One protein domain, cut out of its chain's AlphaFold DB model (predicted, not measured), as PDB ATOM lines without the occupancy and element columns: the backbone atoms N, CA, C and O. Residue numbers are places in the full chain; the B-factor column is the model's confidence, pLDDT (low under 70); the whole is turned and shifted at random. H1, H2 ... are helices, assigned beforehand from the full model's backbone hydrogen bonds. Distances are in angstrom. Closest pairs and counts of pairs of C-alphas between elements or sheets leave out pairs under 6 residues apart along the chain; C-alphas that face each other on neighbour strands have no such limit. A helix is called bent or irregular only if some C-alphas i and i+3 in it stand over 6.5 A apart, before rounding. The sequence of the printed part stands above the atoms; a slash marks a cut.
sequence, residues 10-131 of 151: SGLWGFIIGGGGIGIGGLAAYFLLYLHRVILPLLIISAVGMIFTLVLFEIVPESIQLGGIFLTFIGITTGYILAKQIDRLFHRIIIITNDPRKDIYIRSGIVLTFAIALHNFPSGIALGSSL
ATOM      1  N   SER A  10     -18.744 -28.910 -34.301       65.38
ATOM      2  CA  SER A  10     -18.325 -27.616 -33.768       65.38
ATOM      3  C   SER A  10     -19.369 -26.531 -34.018       65.38
ATOM      4  O   SER A  10     -19.679 -25.753 -33.114       65.38
ATOM      5  N   GLY A  11     -20.026 -26.553 -35.181       70.25
ATOM      6  CA  GLY A  11     -21.231 -25.758 -35.432       70.25
ATOM      7  C   GLY A  11     -22.371 -26.092 -34.461       70.25
ATOM      8  O   GLY A  11     -23.054 -25.185 -33.987       70.25
ATOM      9  N   LEU A  12     -22.538 -27.371 -34.096       74.00
ATOM     10  CA  LEU A  12     -23.543 -27.805 -33.119       74.00
ATOM     11  C   LEU A  12     -23.245 -27.262 -31.712       74.00
ATOM     12  O   LEU A  12     -24.137 -26.721 -31.058       74.00
ATOM     13  N   TRP A  13     -21.989 -27.345 -31.263       73.56
ATOM     14  CA  TRP A  13     -21.556 -26.769 -29.986       73.56
ATOM     15  C   TRP A  13     -21.686 -25.244 -29.965       73.56
ATOM     16  O   TRP A  13     -22.201 -24.695 -28.989       73.56
ATOM     17  N   GLY A  14     -21.305 -24.562 -31.050       71.75
ATOM     18  CA  GLY A  14     -21.489 -23.115 -31.204       71.75
ATOM     19  C   GLY A  14     -22.960 -22.698 -31.129       71.75
ATOM     20  O   GLY A  14     -23.297 -21.732 -30.443       71.75
ATOM     21  N   PHE A  15     -23.855 -23.476 -31.743       72.94
ATOM     22  CA  PHE A  15     -25.298 -23.251 -31.668       72.94
ATOM     23  C   PHE A  15     -25.853 -23.451 -30.251       72.94
ATOM     24  O   PHE A  15     -26.640 -22.627 -29.786       72.94
ATOM     25  N   ILE A  16     -25.430 -24.503 -29.540       80.00
ATOM     26  CA  ILE A  16     -25.879 -24.780 -28.165       80.00
ATOM     27  C   ILE A  16     -25.390 -23.698 -27.199       80.00
ATOM     28  O   ILE A  16     -26.173 -23.204 -26.389       80.00
ATOM     29  N   ILE A  17     -24.118 -23.301 -27.289       79.06
ATOM     30  CA  ILE A  17     -23.534 -22.278 -26.412       79.06
ATOM     31  C   ILE A  17     -24.148 -20.906 -26.712       79.06
ATOM     32  O   ILE A  17     -24.574 -20.214 -25.788       79.06
ATOM     33  N   GLY A  18     -24.253 -20.529 -27.990       74.81
ATOM     34  CA  GLY A  18     -24.851 -19.260 -28.406       74.81
ATOM     35  C   GLY A  18     -26.339 -19.178 -28.062       74.81
ATOM     36  O   GLY A  18     -26.777 -18.238 -27.398       74.81
ATOM     37  N   GLY A  19     -27.114 -20.197 -28.443       78.12
ATOM     38  CA  GLY A  19     -28.540 -20.298 -28.127       78.12
ATOM     39  C   GLY A  19     -28.805 -20.357 -26.622       78.12
ATOM     40  O   GLY A  19     -29.686 -19.657 -26.121       78.12
ATOM     41  N   GLY A  20     -27.999 -21.125 -25.885       82.38
ATOM     42  CA  GLY A  20     -28.047 -21.207 -24.426       82.38
ATOM     43  C   GLY A  20     -27.742 -19.868 -23.757       82.38
ATOM     44  O   GLY A  20     -28.482 -19.453 -22.869       82.38
ATOM     45  N   GLY A  21     -26.722 -19.143 -24.223       82.38
ATOM     46  CA  GLY A  21     -26.378 -17.811 -23.722       82.38
ATOM     47  C   GLY A  21     -27.508 -16.795 -23.910       82.38
ATOM     48  O   GLY A  21     -27.846 -16.071 -22.972       82.38
ATOM     49  N   ILE A  22     -28.154 -16.788 -25.080       82.25
ATOM     50  CA  ILE A  22     -29.313 -15.923 -25.357       82.25
ATOM     51  C   ILE A  22     -30.502 -16.311 -24.469       82.25
ATOM     52  O   ILE A  22     -31.162 -15.435 -23.911       82.25
ATOM     53  N   GLY A  23     -30.761 -17.611 -24.302       83.75
ATOM     54  CA  GLY A  23     -31.831 -18.116 -23.441       83.75
ATOM     55  C   GLY A  23     -31.631 -17.737 -21.972       83.75
ATOM     56  O   GLY A  23     -32.552 -17.225 -21.337       83.75
ATOM     57  N   ILE A  24     -30.414 -17.913 -21.451       87.44
ATOM     58  CA  ILE A  24     -30.046 -17.528 -20.081       87.44
ATOM     59  C   ILE A  24     -30.126 -16.008 -19.914       87.44
ATOM     60  O   ILE A  24     -30.704 -15.539 -18.937       87.44
ATOM     61  N   GLY A  25     -29.611 -15.232 -20.871       84.81
ATOM     62  CA  GLY A  25     -29.694 -13.770 -20.851       84.81
ATOM     63  C   GLY A  25     -31.137 -13.259 -20.881       84.81
ATOM     64  O   GLY A  25     -31.485 -12.355 -20.123       84.81
ATOM     65  N   GLY A  26     -32.002 -13.878 -21.691       82.81
ATOM     66  CA  GLY A  26     -33.433 -13.577 -21.740       82.81
ATOM     67  C   GLY A  26     -34.160 -13.936 -20.441       82.81
ATOM     68  O   GLY A  26     -34.960 -13.142 -19.943       82.81
ATOM     69  N   LEU A  27     -33.842 -15.089 -19.846       86.19
ATOM     70  CA  LEU A  27     -34.401 -15.505 -18.559       86.19
ATOM     71  C   LEU A  27     -33.937 -14.583 -17.421       86.19
ATOM     72  O   LEU A  27     -34.751 -14.145 -16.610       86.19
ATOM     73  N   ALA A  28     -32.653 -14.223 -17.392       85.25
ATOM     74  CA  ALA A  28     -32.109 -13.254 -16.449       85.25
ATOM     75  C   ALA A  28     -32.781 -11.881 -16.612       85.25
ATOM     76  O   ALA A  28     -33.198 -11.284 -15.621       85.25
ATOM     77  N   ALA A  29     -32.968 -11.413 -17.850       80.31
ATOM     78  CA  ALA A  29     -33.688 -10.174 -18.132       80.31
ATOM     79  C   ALA A  29     -35.145 -10.226 -17.645       80.31
ATOM     80  O   ALA A  29     -35.628  -9.238 -17.095       80.31
ATOM     81  N   TYR A  30     -35.829 -11.370 -17.775       82.56
ATOM     82  CA  TYR A  30     -37.181 -11.574 -17.239       82.56
ATOM     83  C   TYR A  30     -37.225 -11.471 -15.703       82.56
ATOM     84  O   TYR A  30     -38.082 -10.775 -15.155       82.56
ATOM     85  N   PHE A  31     -36.275 -12.092 -14.998       82.62
ATOM     86  CA  PHE A  31     -36.181 -11.967 -13.537       82.62
ATOM     87  C   PHE A  31     -35.812 -10.543 -13.089       82.62
ATOM     88  O   PHE A  31     -36.387 -10.034 -12.127       82.62
ATOM     89  N   LEU A  32     -34.915  -9.857 -13.803       77.75
ATOM     90  CA  LEU A  32     -34.581  -8.453 -13.527       77.75
ATOM     91  C   LEU A  32     -35.769  -7.516 -13.786       77.75
ATOM     92  O   LEU A  32     -35.957  -6.551 -13.049       77.75
ATOM     93  N   LEU A  33     -36.591  -7.814 -14.792       72.88
ATOM     94  CA  LEU A  33     -37.825  -7.091 -15.110       72.88
ATOM     95  C   LEU A  33     -38.879  -7.192 -14.008       72.88
ATOM     96  O   LEU A  33     -39.584  -6.212 -13.752       72.88
ATOM     97  N   TYR A  34     -38.979  -8.359 -13.368       69.62
ATOM     98  CA  TYR A  34     -39.836  -8.557 -12.199       69.62
ATOM     99  C   TYR A  34     -39.417  -7.641 -11.039       69.62
ATOM    100  O   TYR A  34     -40.275  -7.149 -10.310       69.62
ATOM    101  N   LEU A  35     -38.115  -7.357 -10.913       65.50
ATOM    102  CA  LEU A  35     -37.565  -6.559  -9.819       65.50
ATOM    103  C   LEU A  35     -37.514  -5.047 -10.127       65.50
ATOM    104  O   LEU A  35     -37.848  -4.245  -9.263       65.50
ATOM    105  N   HIS A  36     -37.123  -4.641 -11.345       71.25
ATOM    106  CA  HIS A  36     -36.926  -3.234 -11.723       71.25
ATOM    107  C   HIS A  36     -37.232  -2.968 -13.211       71.25
ATOM    108  O   HIS A  36     -36.381  -3.115 -14.090       71.25
ATOM    109  N   ARG A  37     -38.432  -2.443 -13.504       73.00
ATOM    110  CA  ARG A  37     -38.867  -2.090 -14.877       73.00
ATOM    111  C   ARG A  37     -38.007  -1.026 -15.582       73.00
ATOM    112  O   ARG A  37     -38.085  -0.905 -16.800       73.00
ATOM    113  N   VAL A  38     -37.182  -0.278 -14.845       79.31
ATOM    114  CA  VAL A  38     -36.305   0.785 -15.381       79.31
ATOM    115  C   VAL A  38     -35.045   0.221 -16.059       79.31
ATOM    116  O   VAL A  38     -34.474   0.872 -16.928       79.31
ATOM    117  N   ILE A  39     -34.625  -1.005 -15.727       80.94
ATOM    118  CA  ILE A  39     -33.377  -1.597 -16.244       80.94
ATOM    119  C   ILE A  39     -33.543  -2.119 -17.681       80.94
ATOM    120  O   ILE A  39     -32.587  -2.131 -18.451       80.94
ATOM    121  N   LEU A  40     -34.761  -2.500 -18.083       79.06
ATOM    122  CA  LEU A  40     -35.029  -3.016 -19.427       79.06
ATOM    123  C   LEU A  40     -34.639  -2.038 -20.552       79.06
ATOM    124  O   LEU A  40     -33.883  -2.447 -21.434       79.06
ATOM    125  N   PRO A  41     -35.099  -0.769 -20.564       82.12
ATOM    126  CA  PRO A  41     -34.688   0.169 -21.604       82.12
ATOM    127  C   PRO A  41     -33.172   0.411 -21.598       82.12
ATOM    128  O   PRO A  41     -32.594   0.540 -22.671       82.12
ATOM    129  N   LEU A  42     -32.510   0.385 -20.434       87.06
ATOM    130  CA  LEU A  42     -31.051   0.503 -20.348       87.06
ATOM    131  C   LEU A  42     -30.340  -0.684 -21.020       87.06
ATOM    132  O   LEU A  42     -29.415  -0.475 -21.801       87.06
ATOM    133  N   LEU A  43     -30.791  -1.916 -20.760       84.25
ATOM    134  CA  LEU A  43     -30.247  -3.126 -21.390       84.25
ATOM    135  C   LEU A  43     -30.449  -3.116 -22.907       84.25
ATOM    136  O   LEU A  43     -29.512  -3.405 -23.649       84.25
ATOM    137  N   ILE A  44     -31.646  -2.746 -23.372       83.62
ATOM    138  CA  ILE A  44     -31.958  -2.682 -24.805       83.62
ATOM    139  C   ILE A  44     -31.109  -1.605 -25.491       83.62
ATOM    140  O   ILE A  44     -30.485  -1.892 -26.510       83.62
ATOM    141  N   ILE A  45     -31.038  -0.391 -24.935       88.38
ATOM    142  CA  ILE A  45     -30.252   0.708 -25.519       88.38
ATOM    143  C   ILE A  45     -28.755   0.369 -25.509       88.38
ATOM    144  O   ILE A  45     -28.067   0.649 -26.488       88.38
ATOM    145  N   SER A  46     -28.261  -0.289 -24.456       87.25
ATOM    146  CA  SER A  46     -26.874  -0.769 -24.382       87.25
ATOM    147  C   SER A  46     -26.564  -1.808 -25.468       87.25
ATOM    148  O   SER A  46     -25.593  -1.659 -26.209       87.25
ATOM    149  N   ALA A  47     -27.425  -2.817 -25.638       85.44
ATOM    150  CA  ALA A  47     -27.254  -3.843 -26.668       85.44
ATOM    151  C   ALA A  47     -27.300  -3.256 -28.088       85.44
ATOM    152  O   ALA A  47     -26.442  -3.563 -28.917       85.44
ATOM    153  N   VAL A  48     -28.262  -2.365 -28.354       88.38
ATOM    154  CA  VAL A  48     -28.359  -1.644 -29.632       88.38
ATOM    155  C   VAL A  48     -27.106  -0.801 -29.870       88.38
ATOM    156  O   VAL A  48     -26.571  -0.822 -30.975       88.38
ATOM    157  N   GLY A  49     -26.601  -0.114 -28.843       91.25
ATOM    158  CA  GLY A  49     -25.374   0.677 -28.924       91.25
ATOM    159  C   GLY A  49     -24.139  -0.160 -29.267       91.25
ATOM    160  O   GLY A  49     -23.356   0.242 -30.129       91.25
ATOM    161  N   MET A  50     -23.985  -1.341 -28.656       89.00
ATOM    162  CA  MET A  50     -22.873  -2.252 -28.959       89.00
ATOM    163  C   MET A  50     -22.920  -2.753 -30.405       89.00
ATOM    164  O   MET A  50     -21.924  -2.639 -31.120       89.00
ATOM    165  N   ILE A  51     -24.077  -3.242 -30.864       87.69
ATOM    166  CA  ILE A  51     -24.237  -3.726 -32.245       87.69
ATOM    167  C   ILE A  51     -24.015  -2.581 -33.238       87.69
ATOM    168  O   ILE A  51     -23.333  -2.759 -34.244       87.69
ATOM    169  N   PHE A  52     -24.539  -1.388 -32.951       90.88
ATOM    170  CA  PHE A  52     -24.361  -0.220 -33.812       90.88
ATOM    171  C   PHE A  52     -22.893   0.208 -33.921       90.88
ATOM    172  O   PHE A  52     -22.416   0.492 -35.017       90.88
ATOM    173  N   THR A  53     -22.164   0.196 -32.803       92.94
ATOM    174  CA  THR A  53     -20.723   0.493 -32.760       92.94
ATOM    175  C   THR A  53     -19.939  -0.508 -33.612       92.94
ATOM    176  O   THR A  53     -19.152  -0.093 -34.458       92.94
ATOM    177  N   LEU A  54     -20.208  -1.808 -33.458       90.19
ATOM    178  CA  LEU A  54     -19.582  -2.865 -34.259       90.19
ATOM    179  C   LEU A  54     -19.872  -2.693 -35.758       90.19
ATOM    180  O   LEU A  54     -18.970  -2.753 -36.589       90.19
ATOM    181  N   VAL A  55     -21.122  -2.395 -36.118       90.88
ATOM    182  CA  VAL A  55     -21.495  -2.153 -37.519       90.88
ATOM    183  C   VAL A  55     -20.731  -0.958 -38.094       90.88
ATOM    184  O   VAL A  55     -20.202  -1.056 -39.200       90.88
ATOM    185  N   LEU A  56     -20.655   0.162 -37.369       93.44
ATOM    186  CA  LEU A  56     -20.029   1.386 -37.874       93.44
ATOM    187  C   LEU A  56     -18.505   1.324 -37.946       93.44
ATOM    188  O   LEU A  56     -17.937   1.865 -38.892       93.44
ATOM    189  N   PHE A  57     -17.849   0.732 -36.950       92.31
ATOM    190  CA  PHE A  57     -16.387   0.764 -36.848       92.31
ATOM    191  C   PHE A  57     -15.699  -0.464 -37.428       92.31
ATOM    192  O   PHE A  57     -14.507  -0.394 -37.712       92.31
ATOM    193  N   GLU A  58     -16.429  -1.557 -37.632       89.38
ATOM    194  CA  GLU A  58     -15.865  -2.808 -38.131       89.38
ATOM    195  C   GLU A  58     -16.479  -3.152 -39.493       89.38
ATOM    196  O   GLU A  58     -15.807  -3.050 -40.519       89.38
ATOM    197  N   ILE A  59     -17.791  -3.414 -39.542       91.62
ATOM    198  CA  ILE A  59     -18.442  -3.953 -40.751       91.62
ATOM    199  C   ILE A  59     -18.460  -2.948 -41.910       91.62
ATOM    200  O   ILE A  59     -18.152  -3.308 -43.048       91.62
ATOM    201  N   VAL A  60     -18.849  -1.694 -41.665       93.06
ATOM    202  CA  VAL A  60     -18.912  -0.658 -42.710       93.06
ATOM    203  C   VAL A  60     -17.530  -0.371 -43.319       93.06
ATOM    204  O   VAL A  60     -17.425  -0.433 -44.548       93.06
ATOM    205  N   PRO A  61     -16.470  -0.074 -42.539       93.00
ATOM    206  CA  PRO A  61     -15.150   0.189 -43.108       93.00
ATOM    207  C   PRO A  61     -14.542  -1.041 -43.790       93.00
ATOM    208  O   PRO A  61     -13.956  -0.889 -44.862       93.00
ATOM    209  N   GLU A  62     -14.738  -2.247 -43.251       90.44
ATOM    210  CA  GLU A  62     -14.287  -3.490 -43.890       90.44
ATOM    211  C   GLU A  62     -15.001  -3.730 -45.230       90.44
ATOM    212  O   GLU A  62     -14.363  -4.005 -46.248       90.44
ATOM    213  N   SER A  63     -16.321  -3.514 -45.274       92.38
ATOM    214  CA  SER A  63     -17.101  -3.610 -46.515       92.38
ATOM    215  C   SER A  63     -16.619  -2.604 -47.565       92.38
ATOM    216  O   SER A  63     -16.531  -2.935 -48.747       92.38
ATOM    217  N   ILE A  64     -16.274  -1.379 -47.148       96.06
ATOM    218  CA  ILE A  64     -15.705  -0.358 -48.039       96.06
ATOM    219  C   ILE A  64     -14.318  -0.770 -48.544       96.06
ATOM    220  O   ILE A  64     -14.039  -0.566 -49.724       96.06
ATOM    221  N   GLN A  65     -13.462  -1.350 -47.700       95.62
ATOM    222  CA  GLN A  65     -12.138  -1.822 -48.118       95.62
ATOM    223  C   GLN A  65     -12.217  -2.965 -49.135       95.62
ATOM    224  O   GLN A  65     -11.463  -2.959 -50.105       95.62
ATOM    225  N   LEU A  66     -13.127  -3.923 -48.934       93.44
ATOM    226  CA  LEU A  66     -13.240  -5.109 -49.788       93.44
ATOM    227  C   LEU A  66     -14.066  -4.865 -51.061       93.44
ATOM    228  O   LEU A  66     -13.703  -5.346 -52.132       93.44
ATOM    229  N   GLY A  67     -15.187  -4.144 -50.953       91.12
ATOM    230  CA  GLY A  67     -16.161  -3.961 -52.038       91.12
ATOM    231  C   GLY A  67     -16.245  -2.542 -52.605       91.12
ATOM    232  O   GLY A  67     -16.870  -2.332 -53.644       91.12
ATOM    233  N   GLY A  68     -15.624  -1.556 -51.955       95.38
ATOM    234  CA  GLY A  68     -15.757  -0.143 -52.305       95.38
ATOM    235  C   GLY A  68     -17.060   0.492 -51.801       95.38
ATOM    236  O   GLY A  68     -18.055  -0.172 -51.513       95.38
ATOM    237  N   ILE A  69     -17.074   1.827 -51.729       95.50
ATOM    238  CA  ILE A  69     -18.201   2.616 -51.191       95.50
ATOM    239  C   ILE A  69     -19.527   2.314 -51.905       95.50
ATOM    240  O   ILE A  69     -20.573   2.234 -51.261       95.50
ATOM    241  N   PHE A  70     -19.495   2.130 -53.228       95.62
ATOM    242  CA  PHE A  70     -20.707   1.941 -54.026       95.62
ATOM    243  C   PHE A  70     -21.407   0.605 -53.731       95.62
ATOM    244  O   PHE A  70     -22.618   0.593 -53.507       95.62
ATOM    245  N   LEU A  71     -20.660  -0.509 -53.660       94.25
ATOM    246  CA  LEU A  71     -21.242  -1.805 -53.292       94.25
ATOM    247  C   LEU A  71     -21.734  -1.804 -51.845       94.25
ATOM    248  O   LEU A  71     -22.828  -2.304 -51.590       94.25
ATOM    249  N   THR A  72     -20.985  -1.204 -50.914       93.81
ATOM    250  CA  THR A  72     -21.416  -1.092 -49.511       93.81
ATOM    251  C   THR A  72     -22.745  -0.347 -49.397       93.81
ATOM    252  O   THR A  72     -23.658  -0.805 -48.709       93.81
ATOM    253  N   PHE A  73     -22.907   0.761 -50.125       95.44
ATOM    254  CA  PHE A  73     -24.152   1.527 -50.129       95.44
ATOM    255  C   PHE A  73     -25.338   0.729 -50.697       95.44
ATOM    256  O   PHE A  73     -26.428   0.735 -50.113       95.44
ATOM    257  N   ILE A  74     -25.131  -0.002 -51.799       96.50
ATOM    258  CA  ILE A  74     -26.150  -0.897 -52.370       96.50
ATOM    259  C   ILE A  74     -26.508  -2.009 -51.380       96.50
ATOM    260  O   ILE A  74     -27.694  -2.293 -51.197       96.50
ATOM    261  N   GLY A  75     -25.516  -2.606 -50.717       93.50
ATOM    262  CA  GLY A  75     -25.711  -3.651 -49.714       93.50
ATOM    263  C   GLY A  75     -26.572  -3.172 -48.545       93.50
ATOM    264  O   GLY A  75     -27.587  -3.795 -48.237       93.50
ATOM    265  N   ILE A  76     -26.235  -2.016 -47.962       93.31
ATOM    266  CA  ILE A  76     -27.008  -1.397 -46.872       93.31
ATOM    267  C   ILE A  76     -28.441  -1.088 -47.327       93.31
ATOM    268  O   ILE A  76     -29.401  -1.438 -46.640       93.31
ATOM    269  N   THR A  77     -28.602  -0.475 -48.504       95.00
ATOM    270  CA  THR A  77     -29.923  -0.115 -49.043       95.00
ATOM    271  C   THR A  77     -30.782  -1.356 -49.287       95.00
ATOM    272  O   THR A  77     -31.955  -1.394 -48.913       95.00
ATOM    273  N   THR A  78     -30.192  -2.400 -49.868       93.69
ATOM    274  CA  THR A  78     -30.872  -3.675 -50.129       93.69
ATOM    275  C   THR A  78     -31.263  -4.358 -48.821       93.69
ATOM    276  O   THR A  78     -32.408  -4.784 -48.679       93.69
ATOM    277  N   GLY A  79     -30.362  -4.392 -47.833       89.62
ATOM    278  CA  GLY A  79     -30.641  -4.925 -46.499       89.62
ATOM    279  C   GLY A  79     -31.805  -4.206 -45.813       89.62
ATOM    280  O   GLY A  79     -32.716  -4.860 -45.304       89.62
ATOM    281  N   TYR A  80     -31.843  -2.872 -45.882       90.12
ATOM    282  CA  TYR A  80     -32.961  -2.077 -45.365       90.12
ATOM    283  C   TYR A  80     -34.291  -2.410 -46.063       90.12
ATOM    284  O   TYR A  80     -35.312  -2.607 -45.395       90.12
ATOM    285  N   ILE A  81     -34.295  -2.515 -47.397       93.19
ATOM    286  CA  ILE A  81     -35.497  -2.876 -48.164       93.19
ATOM    287  C   ILE A  81     -35.978  -4.278 -47.776       93.19
ATOM    288  O   ILE A  81     -37.173  -4.456 -47.532       93.19
ATOM    289  N   LEU A  82     -35.074  -5.256 -47.681       87.06
ATOM    290  CA  LEU A  82     -35.405  -6.624 -47.276       87.06
ATOM    291  C   LEU A  82     -35.986  -6.666 -45.860       87.06
ATOM    292  O   LEU A  82     -37.048  -7.256 -45.669       87.06
ATOM    293  N   ALA A  83     -35.368  -5.979 -44.896       81.38
ATOM    294  CA  ALA A  83     -35.880  -5.889 -43.529       81.38
ATOM    295  C   ALA A  83     -37.301  -5.299 -43.493       81.38
ATOM    296  O   ALA A  83     -38.196  -5.855 -42.854       81.38
ATOM    297  N   LYS A  84     -37.548  -4.231 -44.262       84.31
ATOM    298  CA  LYS A  84     -38.880  -3.622 -44.400       84.31
ATOM    299  C   LYS A  84     -39.895  -4.557 -45.065       84.31
ATOM    300  O   LYS A  84     -41.083  -4.505 -44.747       84.31
ATOM    301  N   GLN A  85     -39.470  -5.382 -46.019       84.50
ATOM    302  CA  GLN A  85     -40.348  -6.373 -46.647       84.50
ATOM    303  C   GLN A  85     -40.707  -7.498 -45.683       84.50
ATOM    304  O   GLN A  85     -41.875  -7.871 -45.611       84.50
ATOM    305  N   ILE A  86     -39.736  -7.984 -44.911       80.38
ATOM    306  CA  ILE A  86     -39.958  -8.986 -43.867       80.38
ATOM    307  C   ILE A  86     -40.960  -8.447 -42.842       80.38
ATOM    308  O   ILE A  86     -41.974  -9.099 -42.600       80.38
ATOM    309  N   ASP A  87     -40.759  -7.230 -42.333       78.56
ATOM    310  CA  ASP A  87     -41.694  -6.599 -41.392       78.56
ATOM    311  C   ASP A  87     -43.129  -6.544 -41.952       78.56
ATOM    312  O   ASP A  87     -44.082  -6.966 -41.295       78.56
ATOM    313  N   ARG A  88     -43.290  -6.159 -43.226       79.88
ATOM    314  CA  ARG A  88     -44.600  -6.154 -43.904       79.88
ATOM    315  C   ARG A  88     -45.206  -7.548 -44.093       79.88
ATOM    316  O   ARG A  88     -46.423  -7.693 -43.963       79.88
ATOM    317  N   LEU A  89     -44.404  -8.565 -44.408       75.88
ATOM    318  CA  LEU A  89     -44.879  -9.945 -44.564       75.88
ATOM    319  C   LEU A  89     -45.380 -10.507 -43.232       75.88
ATOM    320  O   LEU A  89     -46.499 -11.020 -43.164       75.88
ATOM    321  N   PHE A  90     -44.610 -10.324 -42.160       67.88
ATOM    322  CA  PHE A  90     -45.032 -10.689 -40.808       67.88
ATOM    323  C   PHE A  90     -46.244  -9.871 -40.351       67.88
ATOM    324  O   PHE A  90     -47.109 -10.387 -39.640       67.88
ATOM    325  N   HIS A  91     -46.370  -8.624 -40.817       67.56
ATOM    326  CA  HIS A  91     -47.575  -7.842 -40.590       67.56
ATOM    327  C   HIS A  91     -48.811  -8.523 -41.216       67.56
ATOM    328  O   HIS A  91     -49.879  -8.591 -40.613       67.56
ATOM    329  N   ARG A  92     -48.686  -9.088 -42.414       65.19
ATOM    330  CA  ARG A  92     -49.823  -9.650 -43.157       65.19
ATOM    331  C   ARG A  92     -50.282 -11.028 -42.668       65.19
ATOM    332  O   ARG A  92     -51.461 -11.338 -42.789       65.19
ATOM    333  N   ILE A  93     -49.368 -11.844 -42.144       60.56
ATOM    334  CA  ILE A  93     -49.621 -13.255 -41.788       60.56
ATOM    335  C   ILE A  93     -50.421 -13.405 -40.475       60.56
ATOM    336  O   ILE A  93     -51.109 -14.402 -40.286       60.56
ATOM    337  N   ILE A  94     -50.391 -12.407 -39.587       53.69
ATOM    338  CA  ILE A  94     -50.951 -12.486 -38.222       53.69
ATOM    339  C   ILE A  94     -52.230 -11.626 -38.121       53.69
ATOM    340  O   ILE A  94     -52.379 -10.804 -37.227       53.69
ATOM    341  N   ILE A  95     -53.139 -11.751 -39.094       49.94
ATOM    342  CA  ILE A  95     -54.445 -11.058 -39.112       49.94
ATOM    343  C   ILE A  95     -55.560 -12.107 -39.010       49.94
ATOM    344  O   ILE A  95     -56.420 -12.202 -39.875       49.94
ATOM    345  N   ILE A  96     -55.511 -12.961 -37.985       53.66
ATOM    346  CA  ILE A  96     -56.619 -13.850 -37.598       53.66
ATOM    347  C   ILE A  96     -56.577 -14.011 -36.069       53.66
ATOM    348  O   ILE A  96     -56.091 -15.022 -35.579       53.66
ATOM    349  N   THR A  97     -57.014 -13.004 -35.302       44.38
ATOM    350  CA  THR A  97     -57.682 -13.163 -33.989       44.38
ATOM    351  C   THR A  97     -58.174 -11.804 -33.452       44.38
ATOM    352  O   THR A  97     -57.885 -10.750 -34.012       44.38
ATOM    353  N   ASN A  98     -59.030 -11.841 -32.433       54.09
ATOM    354  CA  ASN A  98     -60.105 -10.885 -32.156       54.09
ATOM    355  C   ASN A  98     -59.778  -9.829 -31.068       54.09
ATOM    356  O   ASN A  98     -60.672  -9.455 -30.314       54.09
ATOM    357  N   ASP A  99     -58.528  -9.349 -30.945       58.84
ATOM    358  CA  ASP A  99     -58.196  -8.249 -30.010       58.84
ATOM    359  C   ASP A  99     -56.940  -7.428 -30.430       58.84
ATOM    360  O   ASP A  99     -55.795  -7.844 -30.211       58.84
ATOM    361  N   PRO A 100     -57.103  -6.231 -31.032       59.69
ATOM    362  CA  PRO A 100     -56.046  -5.552 -31.792       59.69
ATOM    363  C   PRO A 100     -54.877  -4.996 -30.963       59.69
ATOM    364  O   PRO A 100     -53.815  -4.728 -31.524       59.69
ATOM    365  N   ARG A 101     -55.018  -4.797 -29.641       57.31
ATOM    366  CA  ARG A 101     -53.926  -4.228 -28.816       57.31
ATOM    367  C   ARG A 101     -52.954  -5.276 -28.285       57.31
ATOM    368  O   ARG A 101     -51.760  -4.998 -28.196       57.31
ATOM    369  N   LYS A 102     -53.444  -6.463 -27.917       58.44
ATOM    370  CA  LYS A 102     -52.608  -7.538 -27.360       58.44
ATOM    371  C   LYS A 102     -51.788  -8.226 -28.456       58.44
ATOM    372  O   LYS A 102     -50.628  -8.566 -28.223       58.44
ATOM    373  N   ASP A 103     -52.353  -8.317 -29.660       63.25
ATOM    374  CA  ASP A 103     -51.669  -8.852 -30.836       63.25
ATOM    375  C   ASP A 103     -50.442  -8.030 -31.229       63.25
ATOM    376  O   ASP A 103     -49.421  -8.615 -31.570       63.25
ATOM    377  N   ILE A 104     -50.476  -6.695 -31.124       66.50
ATOM    378  CA  ILE A 104     -49.337  -5.847 -31.525       66.50
ATOM    379  C   ILE A 104     -48.074  -6.177 -30.716       66.50
ATOM    380  O   ILE A 104     -47.007  -6.341 -31.305       66.50
ATOM    381  N   TYR A 105     -48.181  -6.333 -29.392       67.12
ATOM    382  CA  TYR A 105     -47.020  -6.634 -28.545       67.12
ATOM    383  C   TYR A 105     -46.488  -8.053 -28.758       67.12
ATOM    384  O   TYR A 105     -45.278  -8.240 -28.881       67.12
ATOM    385  N   ILE A 106     -47.380  -9.048 -28.837       70.44
ATOM    386  CA  ILE A 106     -46.990 -10.447 -29.079       70.44
ATOM    387  C   ILE A 106     -46.347 -10.578 -30.461       70.44
ATOM    388  O   ILE A 106     -45.304 -11.212 -30.608       70.44
ATOM    389  N   ARG A 107     -46.911  -9.911 -31.466       66.88
ATOM    390  CA  ARG A 107     -46.388  -9.880 -32.828       66.88
ATOM    391  C   ARG A 107     -45.011  -9.237 -32.903       66.88
ATOM    392  O   ARG A 107     -44.115  -9.839 -33.486       66.88
ATOM    393  N   SER A 108     -44.825  -8.058 -32.307       68.12
ATOM    394  CA  SER A 108     -43.503  -7.427 -32.243       68.12
ATOM    395  C   SER A 108     -42.498  -8.330 -31.525       68.12
ATOM    396  O   SER A 108     -41.371  -8.454 -31.991       68.12
ATOM    397  N   GLY A 109     -42.914  -9.030 -30.464       73.81
ATOM    398  CA  GLY A 109     -42.088 -10.020 -29.767       73.81
ATOM    399  C   GLY A 109     -41.689 -11.222 -30.633       73.81
ATOM    400  O   GLY A 109     -40.519 -11.602 -30.639       73.81
ATOM    401  N   ILE A 110     -42.618 -11.800 -31.403       75.62
ATOM    402  CA  ILE A 110     -42.345 -12.935 -32.306       75.62
ATOM    403  C   ILE A 110     -41.411 -12.513 -33.443       75.62
ATOM    404  O   ILE A 110     -40.430 -13.205 -33.707       75.62
ATOM    405  N   VAL A 111     -41.680 -11.371 -34.083       73.94
ATOM    406  CA  VAL A 111     -40.830 -10.833 -35.159       73.94
ATOM    407  C   VAL A 111     -39.429 -10.531 -34.636       73.94
ATOM    408  O   VAL A 111     -38.449 -10.917 -35.268       73.94
ATOM    409  N   LEU A 112     -39.323  -9.912 -33.457       75.31
ATOM    410  CA  LEU A 112     -38.045  -9.627 -32.808       75.31
ATOM    411  C   LEU A 112     -37.282 -10.916 -32.480       75.31
ATOM    412  O   LEU A 112     -36.089 -11.005 -32.753       75.31
ATOM    413  N   THR A 113     -37.966 -11.934 -31.954       74.88
ATOM    414  CA  THR A 113     -37.359 -13.239 -31.647       74.88
ATOM    415  C   THR A 113     -36.838 -13.916 -32.914       74.88
ATOM    416  O   THR A 113     -35.702 -14.385 -32.934       74.88
ATOM    417  N   PHE A 114     -37.623 -13.914 -33.997       77.81
ATOM    418  CA  PHE A 114     -37.199 -14.447 -35.295       77.81
ATOM    419  C   PHE A 114     -36.017 -13.676 -35.884       77.81
ATOM    420  O   PHE A 114     -35.076 -14.289 -36.386       77.81
ATOM    421  N   ALA A 115     -36.035 -12.344 -35.800       75.25
ATOM    422  CA  ALA A 115     -34.946 -11.498 -36.275       75.25
ATOM    423  C   ALA A 115     -33.644 -11.778 -35.510       75.25
ATOM    424  O   ALA A 115     -32.602 -11.992 -36.127       75.25
ATOM    425  N   ILE A 116     -33.712 -11.856 -34.176       77.31
ATOM    426  CA  ILE A 116     -32.568 -12.193 -33.321       77.31
ATOM    427  C   ILE A 116     -32.054 -13.601 -33.643       77.31
ATOM    428  O   ILE A 116     -30.844 -13.782 -33.768       77.31
ATOM    429  N   ALA A 117     -32.939 -14.586 -33.819       77.12
ATOM    430  CA  ALA A 117     -32.552 -15.954 -34.163       77.12
ATOM    431  C   ALA A 117     -31.841 -16.031 -35.525       77.12
ATOM    432  O   ALA A 117     -30.781 -16.648 -35.626       77.12
ATOM    433  N   LEU A 118     -32.375 -15.363 -36.552       77.31
ATOM    434  CA  LEU A 118     -31.775 -15.341 -37.889       77.31
ATOM    435  C   LEU A 118     -30.417 -14.635 -37.912       77.31
ATOM    436  O   LEU A 118     -29.519 -15.098 -38.608       77.31
ATOM    437  N   HIS A 119     -30.240 -13.556 -37.146       74.31
ATOM    438  CA  HIS A 119     -28.946 -12.869 -37.064       74.31
ATOM    439  C   HIS A 119     -27.907 -13.669 -36.261       74.31
ATOM    440  O   HIS A 119     -26.717 -13.611 -36.564       74.31
ATOM    441  N   ASN A 120     -28.359 -14.437 -35.262       74.25
ATOM    442  CA  ASN A 120     -27.484 -15.241 -34.410       74.25
ATOM    443  C   ASN A 120     -27.091 -16.570 -35.048       74.25
ATOM    444  O   ASN A 120     -26.193 -17.256 -34.567       74.25
ATOM    445  N   PHE A 121     -27.765 -16.955 -36.129       70.62
ATOM    446  CA  PHE A 121     -27.467 -18.189 -36.830       70.62
ATOM    447  C   PHE A 121     -26.087 -18.140 -37.521       70.62
ATOM    448  O   PHE A 121     -25.265 -19.012 -37.232       70.62
ATOM    449  N   PRO A 122     -25.750 -17.110 -38.328       70.94
ATOM    450  CA  PRO A 122     -24.398 -16.947 -38.869       70.94
ATOM    451  C   PRO A 122     -23.315 -16.825 -37.791       70.94
ATOM    452  O   PRO A 122     -22.273 -17.470 -37.899       70.94
ATOM    453  N   SER A 123     -23.559 -16.034 -36.740       67.56
ATOM    454  CA  SER A 123     -22.575 -15.832 -35.669       67.56
ATOM    455  C   SER A 123     -22.353 -17.098 -34.839       67.56
ATOM    456  O   SER A 123     -21.212 -17.403 -34.499       67.56
ATOM    457  N   GLY A 124     -23.398 -17.891 -34.583       69.38
ATOM    458  CA  GLY A 124     -23.289 -19.191 -33.916       69.38
ATOM    459  C   GLY A 124     -22.456 -20.202 -34.708       69.38
ATOM    460  O   GLY A 124     -21.637 -20.912 -34.124       69.38
ATOM    461  N   ILE A 125     -22.601 -20.223 -36.040       68.75
ATOM    462  CA  ILE A 125     -21.774 -21.059 -36.927       68.75
ATOM    463  C   ILE A 125     -20.312 -20.586 -36.914       68.75
ATOM    464  O   ILE A 125     -19.404 -21.406 -36.765       68.75
ATOM    465  N   ALA A 126     -20.075 -19.273 -37.016       67.25
ATOM    466  CA  ALA A 126     -18.732 -18.695 -36.986       67.25
ATOM    467  C   ALA A 126     -18.012 -18.981 -35.654       67.25
ATOM    468  O   ALA A 126     -16.887 -19.489 -35.660       67.25
ATOM    469  N   LEU A 127     -18.685 -18.761 -34.519       66.88
ATOM    470  CA  LEU A 127     -18.155 -19.065 -33.185       66.88
ATOM    471  C   LEU A 127     -17.842 -20.558 -33.018       66.88
ATOM    472  O   LEU A 127     -16.768 -20.909 -32.525       66.88
ATOM    473  N   GLY A 128     -18.730 -21.435 -33.495       66.06
ATOM    474  CA  GLY A 128     -18.501 -22.880 -33.510       66.06
ATOM    475  C   GLY A 128     -17.226 -23.268 -34.261       66.06
ATOM    476  O   GLY A 128     -16.417 -24.032 -33.744       66.06
ATOM    477  N   SER A 129     -16.984 -22.678 -35.435       63.94
ATOM    478  CA  SER A 129     -15.761 -22.935 -36.212       63.94
ATOM    479  C   SER A 129     -14.486 -22.405 -35.540       63.94
ATOM    480  O   SER A 129     -13.439 -23.049 -35.591       63.94
ATOM    481  N   SER A 130     -14.563 -21.269 -34.838       62.72
ATOM    482  CA  SER A 130     -13.414 -20.714 -34.110       62.72
ATOM    483  C   SER A 130     -13.028 -21.516 -32.860       62.72
ATOM    484  O   SER A 130     -11.854 -21.523 -32.487       62.72
ATOM    485  N   LEU A 131     -13.969 -22.246 -32.244       60.69
ATOM    486  CA  LEU A 131     -13.673 -23.134 -31.114       60.69
ATOM    487  C   LEU A 131     -12.751 -24.294 -31.516       60.69
ATOM    488  O   LEU A 131     -11.885 -24.651 -30.725       60.69
TER     489      LEU A 131
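AT A GLANCE: This is residues 10 to 131 of the 151 residues of an uncharacterized protein of Paenibacillus psychroresistens (UniProt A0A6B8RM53). The model is a loose, open frame of long helical rods joined end to end: H1 and the first arm of H2 make a narrow V, the two arms of H2, H2a and H2b, make a second V, and H3 folds back from the end of H2b to pack, with residues 120 to 131, on residues 10 to 19 of H1. The rods meet mainly near their ends, with long stretches standing free, among them residues 44 to 58 of H2. The printed part has 122 residues with three named helices, H1, H2 and H3 in chain order, and no named strand, which is the class all helix. It is loose, with a radius of gyration of the C-alphas of 17.5 A, and spans 49 by 35 by 31 A.

HOW THE PARTS SIT: H1, residues 10 to 35, and H2, residues 39 to 93, are joined by a tight link of three residues. By its hydrogen bonds H2 was assigned as one helix, but it is bent: C-alphas 66 and 69 are 9.3 A apart, and its arms are H2a, residues 39 to 66, and H2b, residues 69 to 93. H2a is irregular, with C-alphas 57 and 60 at 6.54 A. H1 and H2a form a hairpin, opposite ways at a shallow tilt of 34 degrees, only just short of steep. Residues 29 to 33 of H1 alone touch residues 39 to 40 of H2a, and the closest C-alphas, of Leu 33 and Leu 40, are 6.6 A apart. H2a and H2b run opposite ways at a steep tilt of 40 degrees and touch with residues 60 to 64 and 69 to 72 alone, the closest C-alphas being those of Ser 63 and Thr 72, 5.8 A apart. H3, residues 100 to 131, is close to H2b but not clearly touching: the closest C-alphas, of Phe 90 and Val 111, are 7.0 A apart. H3 touches H1, opposite ways at a steep tilt of 39 degrees, and the closest C-alphas, of Gly 14 and Gly 128, are 3.8 A apart. The helix packing is mostly crossed, only just, with one of three touching pairs at a shallow tilt. H1 and H2b are apart, as are H2a and H3. Every O i to N i+4 pair is within hydrogen-bond range in H1 and H2b, against 22 of 24 in H2a and 24 of 28 in H3.

IN THESE COORDINATES: H1 begins at C-alpha 10, (-18.325, -27.616, -33.768), and is 37.2 A long. H2a measures 39.3 A and ends at C-alpha 66, (-13.240, -5.109, -49.788); H2b measures 36.4 A. H3, 45.9 A long, has a kink of 32 degrees near residue 122 and ends at C-alpha 131, (-13.673, -23.134, -31.114). H3 is neither bent nor irregular, but only just: C-alphas 119 and 122 are 6.4 A apart.

THE WHOLE: The two C-alphas farthest apart, of Gln 65 and Asn 98, are 51.4 A apart, while those of Ser 10 and Leu 131 are 7.0 A apart. The printed part has no cut and no long link; H2 to H3 is a short link of six residues. The mean pLDDT of the printed part is 78.7, and 30 residues are under 70, among them residues 90 to 105 and 123 to 131.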